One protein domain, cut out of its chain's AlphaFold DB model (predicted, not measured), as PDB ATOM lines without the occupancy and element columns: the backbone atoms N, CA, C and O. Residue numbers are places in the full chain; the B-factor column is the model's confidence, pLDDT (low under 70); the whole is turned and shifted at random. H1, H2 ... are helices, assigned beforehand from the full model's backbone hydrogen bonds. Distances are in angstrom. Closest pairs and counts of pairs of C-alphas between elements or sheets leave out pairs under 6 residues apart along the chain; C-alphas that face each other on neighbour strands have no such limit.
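Overview. This is residues 2 to 63 of the 115 residues of an uncharacterized protein of marine metagenome (UniProt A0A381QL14). The longer helix, H2, runs side by side with H1 in a helical hairpin, with a wide loop of residues 18 to 34 at one end. At the other end residues 53 to 63, of which 53 to 56 belong to H2, stick out as a tail that adds to the length. The printed part has 62 residues, with H1 then H2 along the chain and no named strand; the class is all helix. It is only just loose, close to extended, with a radius of gyration of the C-alphas of 15.6 A and spans of 52 by 20 by 17 A.

Along the chain. H2, residues 35 to 56, measures 31.8 A from C-alpha 35 at (-33.830, -1.345, 30.124) to C-alpha 56 at (-11.550, 21.086, 26.328). H1, residues 2 to 17, measures 22.5 A from C-alpha 2 at (-11.790, 8.646, 31.759).

Arrangement. H2 and H1 touch, and their closest C-alphas, of Ala 44 and Leu 8, are 5.1 A apart. This helical hairpin runs opposite ways at a shallow tilt of 33 degrees, only just short of steep. In H1 and H2 every O i to N i+4 pair is within hydrogen-bond range.

Size, cuts and confidence. The two C-alphas farthest apart, of Glu 27 and His 62, are 52.7 A apart. The printed part has no cut, and the link from H1 to H2 is long, 17 residues. pLDDT is under 70 at residues 21 to 34 and residue 62.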
ATOM      1  N   ILE A   2     -12.147   9.514  32.903       80.69
ATOM      2  CA  ILE A   2     -11.790   8.646  31.759       80.69
ATOM      3  C   ILE A   2     -11.898   7.150  32.102       80.69
ATOM      4  O   ILE A   2     -12.526   6.410  31.357       80.69
ATOM      5  N   GLY A   3     -11.379   6.716  33.258       85.25
ATOM      6  CA  GLY A   3     -11.479   5.309  33.679       85.25
ATOM      7  C   GLY A   3     -12.917   4.808  33.871       85.25
ATOM      8  O   GLY A   3     -13.225   3.692  33.480       85.25
ATOM      9  N   ILE A   4     -13.818   5.646  34.401       85.56
ATOM     10  CA  ILE A   4     -15.240   5.292  34.570       85.56
ATOM     11  C   ILE A   4     -15.917   5.183  33.202       85.56
ATOM     12  O   ILE A   4     -16.611   4.206  32.939       85.56
ATOM     13  N   SER A   5     -15.683   6.160  32.321       85.75
ATOM     14  CA  SER A   5     -16.221   6.144  30.958       85.75
ATOM     15  C   SER A   5     -15.742   4.908  30.188       85.75
ATOM     16  O   SER A   5     -16.559   4.227  29.578       85.75
ATOM     17  N   LEU A   6     -14.455   4.552  30.295       88.25
ATOM     18  CA  LEU A   6     -13.886   3.363  29.659       88.25
ATOM     19  C   LEU A   6     -14.552   2.069  30.146       88.25
ATOM     20  O   LEU A   6     -14.944   1.239  29.330       88.25
ATOM     21  N   SER A   7     -14.721   1.911  31.463       91.12
ATOM     22  CA  SER A   7     -15.400   0.745  32.036       91.12
ATOM     23  C   SER A   7     -16.857   0.649  31.580       91.12
ATOM     24  O   SER A   7     -17.319  -0.438  31.239       91.12
ATOM     25  N   LEU A   8     -17.577   1.774  31.529       88.06
ATOM     26  CA  LEU A   8     -18.959   1.808  31.045       88.06
ATOM     27  C   LEU A   8     -19.044   1.437  29.563       88.06
ATOM     28  O   LEU A   8     -19.870   0.605  29.206       88.06
ATOM     29  N   PHE A   9     -18.152   1.966  28.722       88.50
ATOM     30  CA  PHE A   9     -18.078   1.585  27.310       88.50
ATOM     31  C   PHE A   9     -17.809   0.095  27.118       88.50
ATOM     32  O   PHE A   9     -18.421  -0.524  26.250       88.50
ATOM     33  N   LEU A  10     -16.929  -0.492  27.930       90.81
ATOM     34  CA  LEU A  10     -16.635  -1.920  27.863       90.81
ATOM     35  C   LEU A  10     -17.866  -2.764  28.220       90.81
ATOM     36  O   LEU A  10     -18.190  -3.708  27.505       90.81
ATOM     37  N   ILE A  11     -18.599  -2.390  29.273       88.94
ATOM     38  CA  ILE A  11     -19.851  -3.063  29.652       88.94
ATOM     39  C   ILE A  11     -20.909  -2.901  28.551       88.94
ATOM     40  O   ILE A  11     -21.593  -3.864  28.212       88.94
ATOM     41  N   THR A  12     -21.027  -1.713  27.953       86.94
ATOM     42  CA  THR A  12     -21.926  -1.473  26.818       86.94
ATOM     43  C   THR A  12     -21.557  -2.342  25.616       86.94
ATOM     44  O   THR A  12     -22.445  -2.940  25.017       86.94
ATOM     45  N   ALA A  13     -20.270  -2.479  25.285       86.25
ATOM     46  CA  ALA A  13     -19.812  -3.332  24.191       86.25
ATOM     47  C   ALA A  13     -20.134  -4.817  24.433       86.25
ATOM     48  O   ALA A  13     -20.592  -5.500  23.520       86.25
ATOM     49  N   LEU A  14     -19.972  -5.305  25.670       87.12
ATOM     50  CA  LEU A  14     -20.373  -6.665  26.047       87.12
ATOM     51  C   LEU A  14     -21.889  -6.862  25.928       87.12
ATOM     52  O   LEU A  14     -22.340  -7.852  25.367       87.12
ATOM     53  N   ALA A  15     -22.685  -5.887  26.370       83.31
ATOM     54  CA  ALA A  15     -24.137  -5.937  26.219       83.31
ATOM     55  C   ALA A  15     -24.590  -5.895  24.744       83.31
ATOM     56  O   ALA A  15     -25.640  -6.447  24.414       83.31
ATOM     57  N   MET A  16     -23.816  -5.264  23.851       80.75
ATOM     58  CA  MET A  16     -24.053  -5.334  22.405       80.75
ATOM     59  C   MET A  16     -23.733  -6.727  21.858       80.75
ATOM     60  O   MET A  16     -24.519  -7.251  21.073       80.75
ATOM     61  N   LEU A  17     -22.620  -7.329  22.286       83.19
ATOM     62  CA  LEU A  17     -22.211  -8.671  21.864       83.19
ATOM     63  C   LEU A  17     -23.228  -9.743  22.285       83.19
ATOM     64  O   LEU A  17     -23.535 -10.633  21.499       83.19
ATOM     65  N   ASP A  18     -23.791  -9.611  23.485       80.00
ATOM     66  CA  ASP A  18     -24.830 -10.503  24.014       80.00
ATOM     67  C   ASP A  18     -26.214 -10.290  23.359       80.00
ATOM     68  O   ASP A  18     -27.177 -10.957  23.731       80.00
ATOM     69  N   GLY A  19     -26.364  -9.338  22.425       71.38
ATOM     70  CA  GLY A  19     -27.645  -9.039  21.762       71.38
ATOM     71  C   GLY A  19     -28.677  -8.339  22.658       71.38
ATOM     72  O   GLY A  19     -29.833  -8.182  22.280       71.38
ATOM     73  N   ARG A  20     -28.270  -7.880  23.849       70.38
ATOM     74  CA  ARG A  20     -29.147  -7.225  24.838       70.38
ATOM     75  C   ARG A  20     -29.518  -5.784  24.487       70.38
ATOM     76  O   ARG A  20     -30.485  -5.259  25.039       70.38
ATOM     77  N   LEU A  21     -28.725  -5.143  23.626       62.34
ATOM     78  CA  LEU A  21     -28.911  -3.754  23.183       62.34
ATOM     79  C   LEU A  21     -29.556  -3.633  21.799       62.34
ATOM     80  O   LEU A  21     -30.313  -2.695  21.569       62.34
ATOM     81  N   PHE A  22     -29.280  -4.580  20.905       60.94
ATOM     82  CA  PHE A  22     -29.917  -4.685  19.597       60.94
ATOM     83  C   PHE A  22     -30.369  -6.133  19.430       60.94
ATOM     84  O   PHE A  22     -29.500  -7.004  19.328       60.94
ATOM     85  N   PRO A  23     -31.683  -6.420  19.432       56.12
ATOM     86  CA  PRO A  23     -32.146  -7.767  19.156       56.12
ATOM     87  C   PRO A  23     -31.656  -8.143  17.756       56.12
ATOM     88  O   PRO A  23     -31.887  -7.428  16.780       56.12
ATOM     89  N   SER A  24     -30.921  -9.247  17.655       51.00
ATOM     90  CA  SER A  24     -30.511  -9.823  16.380       51.00
ATOM     91  C   SER A  24     -31.740 -10.440  15.709       51.00
ATOM     92  O   SER A  24     -31.955 -11.648  15.768       51.00
ATOM     93  N   GLY A  25     -32.591  -9.603  15.126       48.94
ATOM     94  CA  GLY A  25     -33.821 -10.021  14.475       48.94
ATOM     95  C   GLY A  25     -34.337  -8.919  13.564       48.94
ATOM     96  O   GLY A  25     -34.686  -7.835  14.022       48.94
ATOM     97  N   ILE A  26     -34.378  -9.195  12.261       54.41
ATOM     98  CA  ILE A  26     -35.033  -8.362  11.247       54.41
ATOM     99  C   ILE A  26     -36.555  -8.532  11.397       54.41
ATOM    100  O   ILE A  26     -37.212  -8.967  10.469       54.41
ATOM    101  N   GLU A  27     -37.132  -8.256  12.563       49.78
ATOM    102  CA  GLU A  27     -38.585  -8.278  12.751       49.78
ATOM    103  C   GLU A  27     -38.984  -7.192  13.750       49.78
ATOM    104  O   GLU A  27     -38.941  -7.394  14.954       49.78
ATOM    105  N   GLY A  28     -39.304  -6.014  13.205       50.53
ATOM    106  CA  GLY A  28     -40.458  -5.167  13.547       50.53
ATOM    107  C   GLY A  28     -40.684  -4.624  14.963       50.53
ATOM    108  O   GLY A  28     -41.329  -3.587  15.080       50.53
ATOM    109  N   GLU A  29     -40.172  -5.237  16.022       49.22
ATOM    110  CA  GLU A  29     -40.470  -4.862  17.401       49.22
ATOM    111  C   GLU A  29     -39.171  -4.588  18.153       49.22
ATOM    112  O   GLU A  29     -38.542  -5.450  18.761       49.22
ATOM    113  N   ALA A  30     -38.748  -3.326  18.091       51.75
ATOM    114  CA  ALA A  30     -37.658  -2.787  18.890       51.75
ATOM    115  C   ALA A  30     -38.101  -2.634  20.356       51.75
ATOM    116  O   ALA A  30     -38.181  -1.525  20.881       51.75
ATOM    117  N   ILE A  31     -38.424  -3.740  21.024       53.28
ATOM    118  CA  ILE A  31     -38.589  -3.755  22.473       53.28
ATOM    119  C   ILE A  31     -37.224  -4.119  23.040       53.28
ATOM    120  O   ILE A  31     -36.738  -5.234  22.895       53.28
ATOM    121  N   THR A  32     -36.549  -3.141  23.635       56.19
ATOM    122  CA  THR A  32     -35.285  -3.372  24.331       56.19
ATOM    123  C   THR A  32     -35.525  -4.368  25.465       56.19
ATOM    124  O   THR A  32     -36.112  -4.006  26.484       56.19
ATOM    125  N   GLU A  33     -35.054  -5.604  25.300       61.88
ATOM    126  CA  GLU A  33     -35.171  -6.707  26.271       61.88
ATOM    127  C   GLU A  33     -34.632  -6.333  27.665       61.88
ATOM    128  O   GLU A  33     -35.052  -6.875  28.685       61.88
ATOM    129  N   SER A  34     -33.686  -5.386  27.732       69.75
ATOM    130  CA  SER A  34     -33.065  -4.968  28.987       69.75
ATOM    131  C   SER A  34     -32.978  -3.436  29.130       69.75
ATOM    132  O   SER A  34     -32.046  -2.810  28.617       69.75
ATOM    133  N   PRO A  35     -33.889  -2.793  29.892       78.38
ATOM    134  CA  PRO A  35     -33.830  -1.345  30.124       78.38
ATOM    135  C   PRO A  35     -32.531  -0.923  30.831       78.38
ATOM    136  O   PRO A  35     -32.029   0.178  30.623       78.38
ATOM    137  N   LEU A  36     -31.933  -1.824  31.621       80.06
ATOM    138  CA  LEU A  36     -30.659  -1.589  32.298       80.06
ATOM    139  C   LEU A  36     -29.509  -1.382  31.304       80.06
ATOM    140  O   LEU A  36     -28.719  -0.458  31.485       80.06
ATOM    141  N   ALA A  37     -29.416  -2.188  30.241       80.50
ATOM    142  CA  ALA A  37     -28.334  -2.054  29.267       80.50
ATOM    143  C   ALA A  37     -28.398  -0.698  28.549       80.50
ATOM    144  O   ALA A  37     -27.367  -0.049  28.365       80.50
ATOM    145  N   VAL A  38     -29.610  -0.240  28.223       82.19
ATOM    146  CA  VAL A  38     -29.844   1.084  27.630       82.19
ATOM    147  C   VAL A  38     -29.396   2.189  28.588       82.19
ATOM    148  O   VAL A  38     -28.656   3.081  28.180       82.19
ATOM    149  N   ILE A  39     -29.767   2.111  29.870       86.00
ATOM    150  CA  ILE A  39     -29.339   3.086  30.887       86.00
ATOM    151  C   ILE A  39     -27.810   3.147  30.981       86.00
ATOM    152  O   ILE A  39     -27.238   4.236  30.992       86.00
ATOM    153  N   VAL A  40     -27.134   1.996  31.007       87.00
ATOM    154  CA  VAL A  40     -25.664   1.931  31.058       87.00
ATOM    155  C   VAL A  40     -25.038   2.551  29.807       87.00
ATOM    156  O   VAL A  40     -24.082   3.315  29.930       87.00
ATOM    157  N   ALA A  41     -25.596   2.295  28.621       86.44
ATOM    158  CA  ALA A  41     -25.138   2.904  27.373       86.44
ATOM    159  C   ALA A  41     -25.306   4.433  27.375       86.44
ATOM    160  O   ALA A  41     -24.382   5.164  27.017       86.44
ATOM    161  N   VAL A  42     -26.452   4.936  27.845       88.94
ATOM    162  CA  VAL A  42     -26.694   6.379  27.994       88.94
ATOM    163  C   VAL A  42     -25.703   6.996  28.985       88.94
ATOM    164  O   VAL A  42     -25.099   8.028  28.691       88.94
ATOM    165  N   LEU A  43     -25.464   6.350  30.129       89.12
ATOM    166  CA  LEU A  43     -24.477   6.806  31.112       89.12
ATOM    167  C   LEU A  43     -23.052   6.816  30.546       89.12
ATOM    168  O   LEU A  43     -22.289   7.740  30.841       89.12
ATOM    169  N   ALA A  44     -22.683   5.841  29.713       90.00
ATOM    170  CA  ALA A  44     -21.387   5.825  29.036       90.00
ATOM    171  C   ALA A  44     -21.206   7.080  28.163       90.00
ATOM    172  O   ALA A  44     -20.183   7.758  28.255       90.00
ATOM    173  N   ILE A  45     -22.236   7.447  27.392       90.19
ATOM    174  CA  ILE A  45     -22.226   8.638  26.531       90.19
ATOM    175  C   ILE A  45     -22.152   9.922  27.364       90.19
ATOM    176  O   ILE A  45     -21.321  10.787  27.089       90.19
ATOM    177  N   VAL A  46     -22.977  10.049  28.408       92.50
ATOM    178  CA  VAL A  46     -23.007  11.244  29.268       92.50
ATOM    179  C   VAL A  46     -21.665  11.451  29.969       92.50
ATOM    180  O   VAL A  46     -21.121  12.555  29.961       92.50
ATOM    181  N   THR A  47     -21.093  10.391  30.542       90.31
ATOM    182  CA  THR A  47     -19.792  10.470  31.224       90.31
ATOM    183  C   THR A  47     -18.651  10.789  30.256       90.31
ATOM    184  O   THR A  47     -17.752  11.552  30.614       90.31
ATOM    185  N   ALA A  48     -18.701  10.279  29.023       89.38
ATOM    186  CA  ALA A  48     -17.734  10.599  27.978       89.38
ATOM    187  C   ALA A  48     -17.825  12.063  27.527       89.38
ATOM    188  O   ALA A  48     -16.809  12.756  27.469       89.38
ATOM    189  N   ALA A  49     -19.039  12.552  27.264       90.38
ATOM    190  CA  ALA A  49     -19.284  13.942  26.892       90.38
ATOM    191  C   ALA A  49     -18.819  14.900  27.996       90.38
ATOM    192  O   ALA A  49     -18.149  15.896  27.722       90.38
ATOM    193  N   PHE A  50     -19.096  14.563  29.257       87.88
ATOM    194  CA  PHE A  50     -18.637  15.344  30.400       87.88
ATOM    195  C   PHE A  50     -17.107  15.343  30.528       87.88
ATOM    196  O   PHE A  50     -16.502  16.392  30.752       87.88
ATOM    197  N   ALA A  51     -16.458  14.190  30.331       87.44
ATOM    198  CA  ALA A  51     -15.000  14.097  30.334       87.44
ATOM    199  C   ALA A  51     -14.366  14.928  29.204       87.44
ATOM    200  O   ALA A  51     -13.359  15.598  29.437       87.44
ATOM    201  N   LEU A  52     -14.963  14.928  28.009       87.44
ATOM    202  CA  LEU A  52     -14.525  15.769  26.893       87.44
ATOM    203  C   LEU A  52     -14.683  17.256  27.208       87.44
ATOM    204  O   LEU A  52     -13.747  18.017  26.990       87.44
ATOM    205  N   LEU A  53     -15.822  17.666  27.770       86.25
ATOM    206  CA  LEU A  53     -16.073  19.058  28.149       86.25
ATOM    207  C   LEU A  53     -15.037  19.548  29.171       86.25
ATOM    208  O   LEU A  53     -14.489  20.641  29.027       86.25
ATOM    209  N   LEU A  54     -14.726  18.726  30.178       82.62
ATOM    210  CA  LEU A  54     -13.672  19.022  31.151       82.62
ATOM    211  C   LEU A  54     -12.291  19.132  30.497       82.62
ATOM    212  O   LEU A  54     -11.519  20.009  30.868       82.62
ATOM    213  N   ASN A  55     -11.982  18.268  29.528       84.69
ATOM    214  CA  ASN A  55     -10.691  18.280  28.843       84.69
ATOM    215  C   ASN A  55     -10.525  19.519  27.947       84.69
ATOM    216  O   ASN A  55      -9.485  20.165  27.981       84.69
ATOM    217  N   VAL A  56     -11.563  19.890  27.191       84.62
ATOM    218  CA  VAL A  56     -11.550  21.086  26.328       84.62
ATOM    219  C   VAL A  56     -11.393  22.355  27.153       84.62
ATOM    220  O   VAL A  56     -10.592  23.222  26.824       84.62
ATOM    221  N   ALA A  57     -12.134  22.462  28.251       81.31
ATOM    222  CA  ALA A  57     -12.089  23.640  29.102       81.31
ATOM    223  C   ALA A  57     -11.112  23.478  30.283       81.31
ATOM    224  O   ALA A  57     -11.309  24.071  31.343       81.31
ATOM    225  N   LYS A  58     -10.054  22.679  30.089       75.25
ATOM    226  CA  LYS A  58      -8.900  22.572  30.994       75.25
ATOM    227  C   LYS A  58      -8.027  23.827  30.951       75.25
ATOM    228  O   LYS A  58      -7.488  24.230  31.972       75.25
ATOM    229  N   ASP A  59      -7.901  24.433  29.772       74.62
ATOM    230  CA  ASP A  59      -7.049  25.608  29.554       74.62
ATOM    231  C   ASP A  59      -7.830  26.931  29.678       74.62
ATOM    232  O   ASP A  59      -7.307  28.007  29.391       74.62
ATOM    233  N   TRP A  60      -9.100  26.863  30.089       76.81
ATOM    234  CA  TRP A  60      -9.936  28.041  30.307       76.81
ATOM    235  C   TRP A  60      -9.605  28.722  31.640       76.81
ATOM    236  O   TRP A  60      -9.186  28.051  32.587       76.81
ATOM    237  N   PRO A  61      -9.792  30.053  31.737       74.44
ATOM    238  CA  PRO A  61      -9.580  30.764  32.987       74.44
ATOM    239  C   PRO A  61     -10.530  30.246  34.071       74.44
ATOM    240  O   PRO A  61     -11.686  29.907  33.794       74.44
ATOM    241  N   HIS A  62     -10.031  30.186  35.306       68.31
ATOM    242  CA  HIS A  62     -10.829  29.786  36.459       68.31
ATOM    243  C   HIS A  62     -12.014  30.745  36.643       68.31
ATOM    244  O   HIS A  62     -11.853  31.955  36.483       68.31
ATOM    245  N   ASN A  63     -13.190  30.201  36.975       72.38
ATOM    246  CA  ASN A  63     -14.461  30.917  37.133       72.38
ATOM    247  C   ASN A  63     -15.120  31.365  35.811       72.38
ATOM    248  O   ASN A  63     -15.961  32.263  35.795       72.38
TER     249      ASN A  63